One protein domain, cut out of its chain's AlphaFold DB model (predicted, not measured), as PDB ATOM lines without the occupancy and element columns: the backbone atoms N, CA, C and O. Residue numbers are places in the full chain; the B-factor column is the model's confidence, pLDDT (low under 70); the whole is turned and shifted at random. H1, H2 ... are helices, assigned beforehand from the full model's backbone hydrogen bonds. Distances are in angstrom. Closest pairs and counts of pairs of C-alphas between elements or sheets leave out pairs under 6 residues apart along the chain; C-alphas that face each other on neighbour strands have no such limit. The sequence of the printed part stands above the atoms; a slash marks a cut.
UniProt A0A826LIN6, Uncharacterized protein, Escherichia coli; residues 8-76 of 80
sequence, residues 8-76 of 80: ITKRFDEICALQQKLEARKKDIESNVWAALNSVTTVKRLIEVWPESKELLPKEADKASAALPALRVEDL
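This is residues 8 to 76 of the 80 residues of an uncharacterized protein of Escherichia coli (UniProt A0A826LIN6). Look first for one long helix, H1, most of which sticks out as an arm; near its last residues the chain folds into a small head with the two short helices H2 and H3, and beyond this head a tail runs off away from H1 to the short helix H4. The arm, residues 8 to 32, and the free part of the tail, residues 63 to 76, make the length on opposite sides of the head. You have 69 printed residues with four named helices, in the order H1, H2, H3, H4, and no named strand; the class is all helix. The whole is extended, with a radius of gyration of the C-alphas of 21.6 A, and the C-alphas span 77 by 25 by 18 A along their three main axes.

Find C-alpha 8 at (32.295, 12.581, 71.092); from there H1, residues 8 to 39, runs 46.0 A to C-alpha 39 at (6.413, 21.909, 34.193). Next look at residues 43 to 49 for H2, 10.0 A from first to last C-alpha. H3 is residues 53 to 56, 5.1 A long. At the end of the printed part find H4, residues 73 to 76, 5.6 A long, with C-alpha 76 at (-26.823, 31.046, 27.380).

Begin at residues 36 to 37 of H1, the part of it that touches H2. H1 and H2 only just touch, with 3 pairs of C-alphas within 8 A; their closest C-alphas, those of Leu 37 and Leu 46, are 6.7 A apart. Their lines stand at a steep tilt of 59 degrees, opposite ways. From H2 go on to H3: the two touch only at the corner by their link, and only just, with 3 pairs of C-alphas within 8 A. Their closest C-alphas, those of Ile 47 and Ser 53, are 6.1 A apart. H1 and H3 are apart, and H4 is apart from H1, H2 and H3. In the backbone of H1 and H2 you will find each O i to N i+4 pair within hydrogen-bond range; H3 and H4, with 4 residues each, are too short for such a pair, and in each the 1 pair of O i and N i+3 is within range.

The two C-alphas farthest apart are those of Ile 8 and Glu 74, 78.1 A. The printed part has no cut. The links from H1 to H2 and from H2 to H3 are tight, with 3 residues each, while the link from H3 to H4, residues 57 to 72, is long. Read the B-factor column for the confidence of this model: the mean pLDDT of the printed part is 72.0, and residues 43 to 44, residue 54 and residues 59 to 76 are under 70.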
ATOM      1  N   ILE A   8      33.733  12.286  71.163       82.38
ATOM      2  CA  ILE A   8      32.295  12.581  71.092       82.38
ATOM      3  C   ILE A   8      32.025  13.754  70.147       82.38
ATOM      4  O   ILE A   8      31.124  13.646  69.326       82.38
ATOM      5  N   THR A   9      32.819  14.824  70.221       80.19
ATOM      6  CA  THR A   9      32.683  16.007  69.362       80.19
ATOM      7  C   THR A   9      32.893  15.625  67.896       80.19
ATOM      8  O   THR A   9      32.004  15.848  67.085       80.19
ATOM      9  N   LYS A  10      33.968  14.883  67.581       84.12
ATOM     10  CA  LYS A  10      34.230  14.396  66.210       84.12
ATOM     11  C   LYS A  10      33.096  13.522  65.660       84.12
ATOM     12  O   LYS A  10      32.651  13.734  64.538       84.12
ATOM     13  N   ARG A  11      32.584  12.571  66.453       82.94
ATOM     14  CA  ARG A  11      31.448  11.729  66.031       82.94
ATOM     15  C   ARG A  11      30.159  12.524  65.855       82.94
ATOM     16  O   ARG A  11      29.362  12.202  64.979       82.94
ATOM     17  N   PHE A  12      29.932  13.528  66.694       85.00
ATOM     18  CA  PHE A  12      28.776  14.405  66.571       85.00
ATOM     19  C   PHE A  12      28.856  15.235  65.286       85.00
ATOM     20  O   PHE A  12      27.889  15.252  64.528       85.00
ATOM     21  N   ASP A  13      30.016  15.823  64.984       83.81
ATOM     22  CA  ASP A  13      30.244  16.565  63.739       83.81
ATOM     23  C   ASP A  13      30.076  15.674  62.499       83.81
ATOM     24  O   ASP A  13      29.432  16.078  61.530       83.81
ATOM     25  N   GLU A  14      30.577  14.436  62.534       87.31
ATOM     26  CA  GLU A  14      30.364  13.450  61.466       87.31
ATOM     27  C   GLU A  14      28.873  13.150  61.250       87.31
ATOM     28  O   GLU A  14      28.398  13.145  60.112       87.31
ATOM     29  N   ILE A  15      28.114  12.936  62.329       87.12
ATOM     30  CA  ILE A  15      26.670  12.675  62.256       87.12
ATOM     31  C   ILE A  15      25.921  13.905  61.736       87.12
ATOM     32  O   ILE A  15      25.069  13.763  60.857       87.12
ATOM     33  N   CYS A  16      26.254  15.107  62.209       85.50
ATOM     34  CA  CYS A  16      25.658  16.346  61.713       85.50
ATOM     35  C   CYS A  16      25.964  16.569  60.228       85.50
ATOM     36  O   CYS A  16      25.066  16.932  59.468       85.50
ATOM     37  N   ALA A  17      27.189  16.290  59.779       88.69
ATOM     38  CA  ALA A  17      27.547  16.381  58.367       88.69
ATOM     39  C   ALA A  17      26.767  15.366  57.515       88.69
ATOM     40  O   ALA A  17      26.331  15.686  56.405       88.69
ATOM     41  N   LEU A  18      26.557  14.145  58.018       88.69
ATOM     42  CA  LEU A  18      25.725  13.142  57.347       88.69
ATOM     43  C   LEU A  18      24.255  13.566  57.284       88.69
ATOM     44  O   LEU A  18      23.643  13.442  56.223       88.69
ATOM     45  N   GLN A  19      23.709  14.113  58.371       87.06
ATOM     46  CA  GLN A  19      22.351  14.658  58.397       87.06
ATOM     47  C   GLN A  19      22.187  15.788  57.383       87.06
ATOM     48  O   GLN A  19      21.260  15.752  56.580       87.06
ATOM     49  N   GLN A  20      23.116  16.744  57.345       88.50
ATOM     50  CA  GLN A  20      23.079  17.841  56.376       88.50
ATOM     51  C   GLN A  20      23.139  17.339  54.932       88.50
ATOM     52  O   GLN A  20      22.398  17.828  54.082       88.50
ATOM     53  N   LYS A  21      23.973  16.331  54.643       89.50
ATOM     54  CA  LYS A  21      24.014  15.704  53.311       89.50
ATOM     55  C   LYS A  21      22.696  15.023  52.956       89.50
ATOM     56  O   LYS A  21      22.283  15.081  51.798       89.50
ATOM     57  N   LEU A  22      22.055  14.363  53.917       88.12
ATOM     58  CA  LEU A  22      20.778  13.690  53.699       88.12
ATOM     59  C   LEU A  22      19.654  14.701  53.442       88.12
ATOM     60  O   LEU A  22      18.908  14.547  52.480       88.12
ATOM     61  N   GLU A  23      19.589  15.764  54.244       87.19
ATOM     62  CA  GLU A  23      18.620  16.851  54.078       87.19
ATOM     63  C   GLU A  23      18.820  17.602  52.759       87.19
ATOM     64  O   GLU A  23      17.850  17.879  52.058       87.19
ATOM     65  N   ALA A  24      20.070  17.867  52.361       87.31
ATOM     66  CA  ALA A  24      20.363  18.461  51.057       87.31
ATOM     67  C   ALA A  24      19.835  17.579  49.916       87.31
ATOM     68  O   ALA A  24      19.076  18.054  49.076       87.31
ATOM     69  N   ARG A  25      20.133  16.272  49.943       83.81
ATOM     70  CA  ARG A  25      19.633  15.321  48.935       83.81
ATOM     71  C   ARG A  25      18.113  15.256  48.898       83.81
ATOM     72  O   ARG A  25      17.538  15.205  47.816       83.81
ATOM     73  N   LYS A  26      17.464  15.251  50.063       86.94
ATOM     74  CA  LYS A  26      16.005  15.278  50.155       86.94
ATOM     75  C   LYS A  26      15.453  16.532  49.477       86.94
ATOM     76  O   LYS A  26      14.585  16.416  48.620       86.94
ATOM     77  N   LYS A  27      16.010  17.700  49.797       84.81
ATOM     78  CA  LYS A  27      15.583  18.982  49.231       84.81
ATOM     79  C   LYS A  27      15.808  19.063  47.718       84.81
ATOM     80  O   LYS A  27      14.945  19.578  47.013       84.81
ATOM     81  N   ASP A  28      16.927  18.544  47.216       84.00
ATOM     82  CA  ASP A  28      17.200  18.444  45.776       84.00
ATOM     83  C   ASP A  28      16.155  17.578  45.065       84.00
ATOM     84  O   ASP A  28      15.597  17.987  44.046       84.00
ATOM     85  N   ILE A  29      15.840  16.405  45.630       81.88
ATOM     86  CA  ILE A  29      14.797  15.525  45.093       81.88
ATOM     87  C   ILE A  29      13.449  16.246  45.120       81.88
ATOM     88  O   ILE A  29      12.802  16.334  44.084       81.88
ATOM     89  N   GLU A  30      13.046  16.823  46.254       83.44
ATOM     90  CA  GLU A  30      11.787  17.568  46.373       83.44
ATOM     91  C   GLU A  30      11.692  18.705  45.353       83.44
ATOM     92  O   GLU A  30      10.651  18.871  44.719       83.44
ATOM     93  N   SER A  31      12.774  19.458  45.145       79.44
ATOM     94  CA  SER A  31      12.811  20.541  44.161       79.44
ATOM     95  C   SER A  31      12.701  20.021  42.730       79.44
ATOM     96  O   SER A  31      12.019  20.639  41.915       79.44
ATOM     97  N   ASN A  32      13.353  18.904  42.407       78.62
ATOM     98  CA  ASN A  32      13.287  18.303  41.077       78.62
ATOM     99  C   ASN A  32      11.883  17.747  40.790       78.62
ATOM    100  O   ASN A  32      11.311  17.986  39.728       78.62
ATOM    101  N   VAL A  33      11.285  17.093  41.785       80.06
ATOM    102  CA  VAL A  33       9.897  16.620  41.756       80.06
ATOM    103  C   VAL A  33       8.925  17.779  41.555       80.06
ATOM    104  O   VAL A  33       8.070  17.722  40.671       80.06
ATOM    105  N   TRP A  34       9.078  18.859  42.320       79.44
ATOM    106  CA  TRP A  34       8.252  20.055  42.171       79.44
ATOM    107  C   TRP A  34       8.452  20.749  40.825       79.44
ATOM    108  O   TRP A  34       7.482  21.238  40.249       79.44
ATOM    109  N   ALA A  35       9.676  20.795  40.303       78.50
ATOM    110  CA  ALA A  35       9.953  21.356  38.984       78.50
ATOM    111  C   ALA A  35       9.288  20.524  37.880       78.50
ATOM    112  O   ALA A  35       8.608  21.087  37.021       78.50
ATOM    113  N   ALA A  36       9.412  19.193  37.941       74.44
ATOM    114  CA  ALA A  36       8.743  18.283  37.019       74.44
ATOM    115  C   ALA A  36       7.220  18.466  37.081       74.44
ATOM    116  O   ALA A  36       6.600  18.677  36.039       74.44
ATOM    117  N   LEU A  37       6.641  18.496  38.287       76.75
ATOM    118  CA  LEU A  37       5.207  18.693  38.500       76.75
ATOM    119  C   LEU A  37       4.712  20.051  37.983       76.75
ATOM    120  O   LEU A  37       3.696  20.103  37.302       76.75
ATOM    121  N   ASN A  38       5.433  21.142  38.250       73.81
ATOM    122  CA  ASN A  38       5.066  22.477  37.764       73.81
ATOM    123  C   ASN A  38       5.274  22.641  36.250       73.81
ATOM    124  O   ASN A  38       4.630  23.486  35.631       73.81
ATOM    125  N   SER A  39       6.172  21.862  35.641       72.62
ATOM    126  CA  SER A  39       6.413  21.909  34.193       72.62
ATOM    127  C   SER A  39       5.318  21.212  33.380       72.62
ATOM    128  O   SER A  39       5.132  21.514  32.199       72.62
ATOM    129  N   VAL A  40       4.584  20.282  33.999       74.19
ATOM    130  CA  VAL A  40       3.573  19.464  33.327       74.19
ATOM    131  C   VAL A  40       2.172  19.857  33.777       74.19
ATOM    132  O   VAL A  40       1.805  19.790  34.940       74.19
ATOM    133  N   THR A  41       1.334  20.240  32.822       71.38
ATOM    134  CA  THR A  41      -0.054  20.641  33.093       71.38
ATOM    135  C   THR A  41      -1.028  19.465  33.131       71.38
ATOM    136  O   THR A  41      -2.197  19.638  33.467       71.38
ATOM    137  N   THR A  42      -0.583  18.262  32.753       71.25
ATOM    138  CA  THR A  42      -1.435  17.072  32.659       71.25
ATOM    139  C   THR A  42      -0.743  15.838  33.221       71.25
ATOM    140  O   THR A  42       0.458  15.642  33.043       71.25
ATOM    141  N   VAL A  43      -1.540  14.960  33.834       67.75
ATOM    142  CA  VAL A  43      -1.088  13.681  34.404       67.75
ATOM    143  C   VAL A  43      -0.428  12.790  33.345       67.75
ATOM    144  O   VAL A  43       0.565  12.135  33.633       67.75
ATOM    145  N   LYS A  44      -0.907  12.822  32.092       69.00
ATOM    146  CA  LYS A  44      -0.279  12.096  30.973       69.00
ATOM    147  C   LYS A  44       1.175  12.521  30.765       69.00
ATOM    148  O   LYS A  44       2.051  11.668  30.709       69.00
ATOM    149  N   ARG A  45       1.432  13.831  30.741       72.81
ATOM    150  CA  ARG A  45       2.775  14.379  30.531       72.81
ATOM    151  C   ARG A  45       3.677  14.200  31.753       72.81
ATOM    152  O   ARG A  45       4.879  14.030  31.591       72.81
ATOM    153  N   LEU A  46       3.097  14.168  32.956       77.12
ATOM    154  CA  LEU A  46       3.806  13.774  34.177       77.12
ATOM    155  C   LEU A  46       4.293  12.324  34.099       77.12
ATOM    156  O   LEU A  46       5.457  12.079  34.377       77.12
ATOM    157  N   ILE A  47       3.442  11.388  33.665       73.44
ATOM    158  CA  ILE A  47       3.806   9.968  33.520       73.44
ATOM    159  C   ILE A  47       4.877   9.772  32.430       73.44
ATOM    160  O   ILE A  47       5.733   8.904  32.567       73.44
ATOM    161  N   GLU A  48       4.858  10.571  31.359       75.06
ATOM    162  CA  GLU A  48       5.888  10.523  30.309       75.06
ATOM    163  C   GLU A  48       7.261  11.005  30.802       75.06
ATOM    164  O   GLU A  48       8.279  10.399  30.474       75.06
ATOM    165  N   VAL A  49       7.297  12.088  31.584       74.75
ATOM    166  CA  VAL A  49       8.546  12.664  32.114       74.75
ATOM    167  C   VAL A  49       9.030  11.911  33.358       74.75
ATOM    168  O   VAL A  49      10.233  11.840  33.608       74.75
ATOM    169  N   TRP A  50       8.112  11.325  34.126       75.62
ATOM    170  CA  TRP A  50       8.404  10.604  35.357       75.62
ATOM    171  C   TRP A  50       7.499   9.369  35.521       75.62
ATOM    172  O   TRP A  50       6.476   9.415  36.202       75.62
ATOM    173  N   PRO A  51       7.875   8.222  34.930       71.19
ATOM    174  CA  PRO A  51       7.021   7.033  34.893       71.19
ATOM    175  C   PRO A  51       6.763   6.405  36.271       71.19
ATOM    176  O   PRO A  51       5.699   5.823  36.484       71.19
ATOM    177  N   GLU A  52       7.684   6.566  37.227       72.56
ATOM    178  CA  GLU A  52       7.519   6.112  38.620       72.56
ATOM    179  C   GLU A  52       6.372   6.837  39.344       72.56
ATOM    180  O   GLU A  52       5.805   6.301  40.298       72.56
ATOM    181  N   SER A  53       5.943   8.013  38.862       70.44
ATOM    182  CA  SER A  53       4.786   8.712  39.429       70.44
ATOM    183  C   SER A  53       3.507   7.878  39.319       70.44
ATOM    184  O   SER A  53       2.588   8.068  40.108       70.44
ATOM    185  N   LYS A  54       3.430   6.934  38.371       65.69
ATOM    186  CA  LYS A  54       2.259   6.077  38.149       65.69
ATOM    187  C   LYS A  54       1.870   5.249  39.379       65.69
ATOM    188  O   LYS A  54       0.685   5.007  39.575       65.69
ATOM    189  N   GLU A  55       2.836   4.839  40.201       70.38
ATOM    190  CA  GLU A  55       2.563   4.098  41.444       70.38
ATOM    191  C   GLU A  55       2.114   5.009  42.594       70.38
ATOM    192  O   GLU A  55       1.426   4.561  43.510       70.38
ATOM    193  N   LEU A  56       2.480   6.291  42.532       70.19
ATOM    194  CA  LEU A  56       2.149   7.303  43.536       70.19
ATOM    195  C   LEU A  56       0.829   8.025  43.236       70.19
ATOM    196  O   LEU A  56       0.243   8.642  44.126       70.19
ATOM    197  N   LEU A  57       0.361   7.971  41.988       70.00
ATOM    198  CA  LEU A  57      -0.896   8.586  41.591       70.00
ATOM    199  C   LEU A  57      -2.078   7.827  42.218       70.00
ATOM    200  O   LEU A  57      -2.139   6.596  42.150       70.00
ATOM    201  N   PRO A  58      -3.056   8.539  42.810       70.19
ATOM    202  CA  PRO A  58      -4.249   7.894  43.328       70.19
ATOM    203  C   PRO A  58      -4.964   7.175  42.181       70.19
ATOM    204  O   PRO A  58      -5.153   7.748  41.110       70.19
ATOM    205  N   LYS A  59      -5.422   5.937  42.419       59.25
ATOM    206  CA  LYS A  59      -6.179   5.125  41.438       59.25
ATOM    207  C   LYS A  59      -7.438   5.827  40.898       59.25
ATOM    208  O   LYS A  59      -8.034   5.370  39.933       59.25
ATOM    209  N   GLU A  60      -7.846   6.927  41.528       53.19
ATOM    210  CA  GLU A  60      -8.975   7.770  41.137       53.19
ATOM    211  C   GLU A  60      -8.610   8.941  40.207       53.19
ATOM    212  O   GLU A  60      -9.518   9.602  39.710       53.19
ATOM    213  N   ALA A  61      -7.325   9.198  39.923       52.53
ATOM    214  CA  ALA A  61      -6.896  10.258  38.997       52.53
ATOM    215  C   ALA A  61      -7.298   9.984  37.532       52.53
ATOM    216  O   ALA A  61      -7.365  10.910  36.726       52.53
ATOM    217  N   ASP A  62      -7.619   8.727  37.205       47.81
ATOM    218  CA  ASP A  62      -8.198   8.304  35.923       47.81
ATOM    219  C   ASP A  62      -9.709   8.558  35.815       47.81
ATOM    220  O   ASP A  62     -10.302   8.309  34.762       47.81
ATOM    221  N   LYS A  63     -10.357   9.129  36.844       48.91
ATOM    222  CA  LYS A  63     -11.658   9.787  36.657       48.91
ATOM    223  C   LYS A  63     -11.410  11.102  35.921       48.91
ATOM    224  O   LYS A  63     -11.573  12.190  36.470       48.91
ATOM    225  N   ALA A  64     -10.991  10.980  34.658       49.09
ATOM    226  CA  ALA A  64     -11.171  11.992  33.641       49.09
ATOM    227  C   ALA A  64     -12.545  12.602  33.881       49.09
ATOM    228  O   ALA A  64     -13.523  11.855  33.866       49.09
ATOM    229  N   SER A  65     -12.543  13.900  34.218       48.72
ATOM    230  CA  SER A  65     -13.697  14.788  34.360       48.72
ATOM    231  C   SER A  65     -14.977  14.058  33.985       48.72
ATOM    232  O   SER A  65     -15.289  13.939  32.799       48.72
ATOM    233  N   ALA A  66     -15.625  13.443  34.986       45.41
ATOM    234  CA  ALA A  66     -16.896  12.767  34.790       45.41
ATOM    235  C   ALA A  66     -17.768  13.753  34.027       45.41
ATOM    236  O   ALA A  66     -18.006  14.838  34.551       45.41
ATOM    237  N   ALA A  67     -18.075  13.399  32.775       49.50
ATOM    238  CA  ALA A  67     -18.617  14.254  31.732       49.50
ATOM    239  C   ALA A  67     -19.418  15.423  32.312       49.50
ATOM    240  O   ALA A  67     -20.612  15.291  32.578       49.50
ATOM    241  N   LEU A  68     -18.757  16.564  32.531       50.66
ATOM    242  CA  LEU A  68     -19.496  17.797  32.721       50.66
ATOM    243  C   LEU A  68     -20.231  17.972  31.393       50.66
ATOM    244  O   LEU A  68     -19.560  17.952  30.353       50.66
ATOM    245  N   PRO A  69     -21.577  18.036  31.384       50.22
ATOM    246  CA  PRO A  69     -22.295  18.266  30.148       50.22
ATOM    247  C   PRO A  69     -21.670  19.510  29.537       50.22
ATOM    248  O   PRO A  69     -21.594  20.546  30.198       50.22
ATOM    249  N   ALA A  70     -21.130  19.377  28.325       54.72
ATOM    250  CA  ALA A  70     -20.630  20.517  27.585       54.72
ATOM    251  C   ALA A  70     -21.801  21.493  27.496       54.72
ATOM    252  O   ALA A  70     -22.757  21.218  26.771       54.72
ATOM    253  N   LEU A  71     -21.772  22.557  28.303       54.97
ATOM    254  CA  LEU A  71     -22.803  23.578  28.288       54.97
ATOM    255  C   LEU A  71     -22.787  24.147  26.872       54.97
ATOM    256  O   LEU A  71     -21.842  24.830  26.471       54.97
ATOM    257  N   ARG A  72     -23.778  23.754  26.071       52.72
ATOM    258  CA  ARG A  72     -23.934  24.232  24.705       52.72
ATOM    259  C   ARG A  72     -24.196  25.727  24.827       52.72
ATOM    260  O   ARG A  72     -25.079  26.144  25.566       52.72
ATOM    261  N   VAL A  73     -23.431  26.534  24.097       55.25
ATOM    262  CA  VAL A  73     -23.590  28.001  24.022       55.25
ATOM    263  C   VAL A  73     -25.026  28.444  23.696       55.25
ATOM    264  O   VAL A  73     -25.402  29.578  23.970       55.25
ATOM    265  N   GLU A  74     -25.844  27.535  23.166       57.12
ATOM    266  CA  GLU A  74     -27.271  27.693  22.894       57.12
ATOM    267  C   GLU A  74     -28.116  27.941  24.163       57.12
ATOM    268  O   GLU A  74     -29.111  28.661  24.086       57.12
ATOM    269  N   ASP A  75     -27.717  27.413  25.330       58.00
ATOM    270  CA  ASP A  75     -28.433  27.611  26.603       58.00
ATOM    271  C   ASP A  75     -28.179  28.989  27.241       58.00
ATOM    272  O   ASP A  75     -29.012  29.469  28.009       58.00
ATOM    273  N   LEU A  76     -27.085  29.684  26.888       54.31
ATOM    274  CA  LEU A  76     -26.823  31.046  27.380       54.31
ATOM    275  C   LEU A  76     -27.806  32.079  26.799       54.31
ATOM    276  O   LEU A  76     -28.217  32.999  27.500       54.31
TER     277      LEU A  76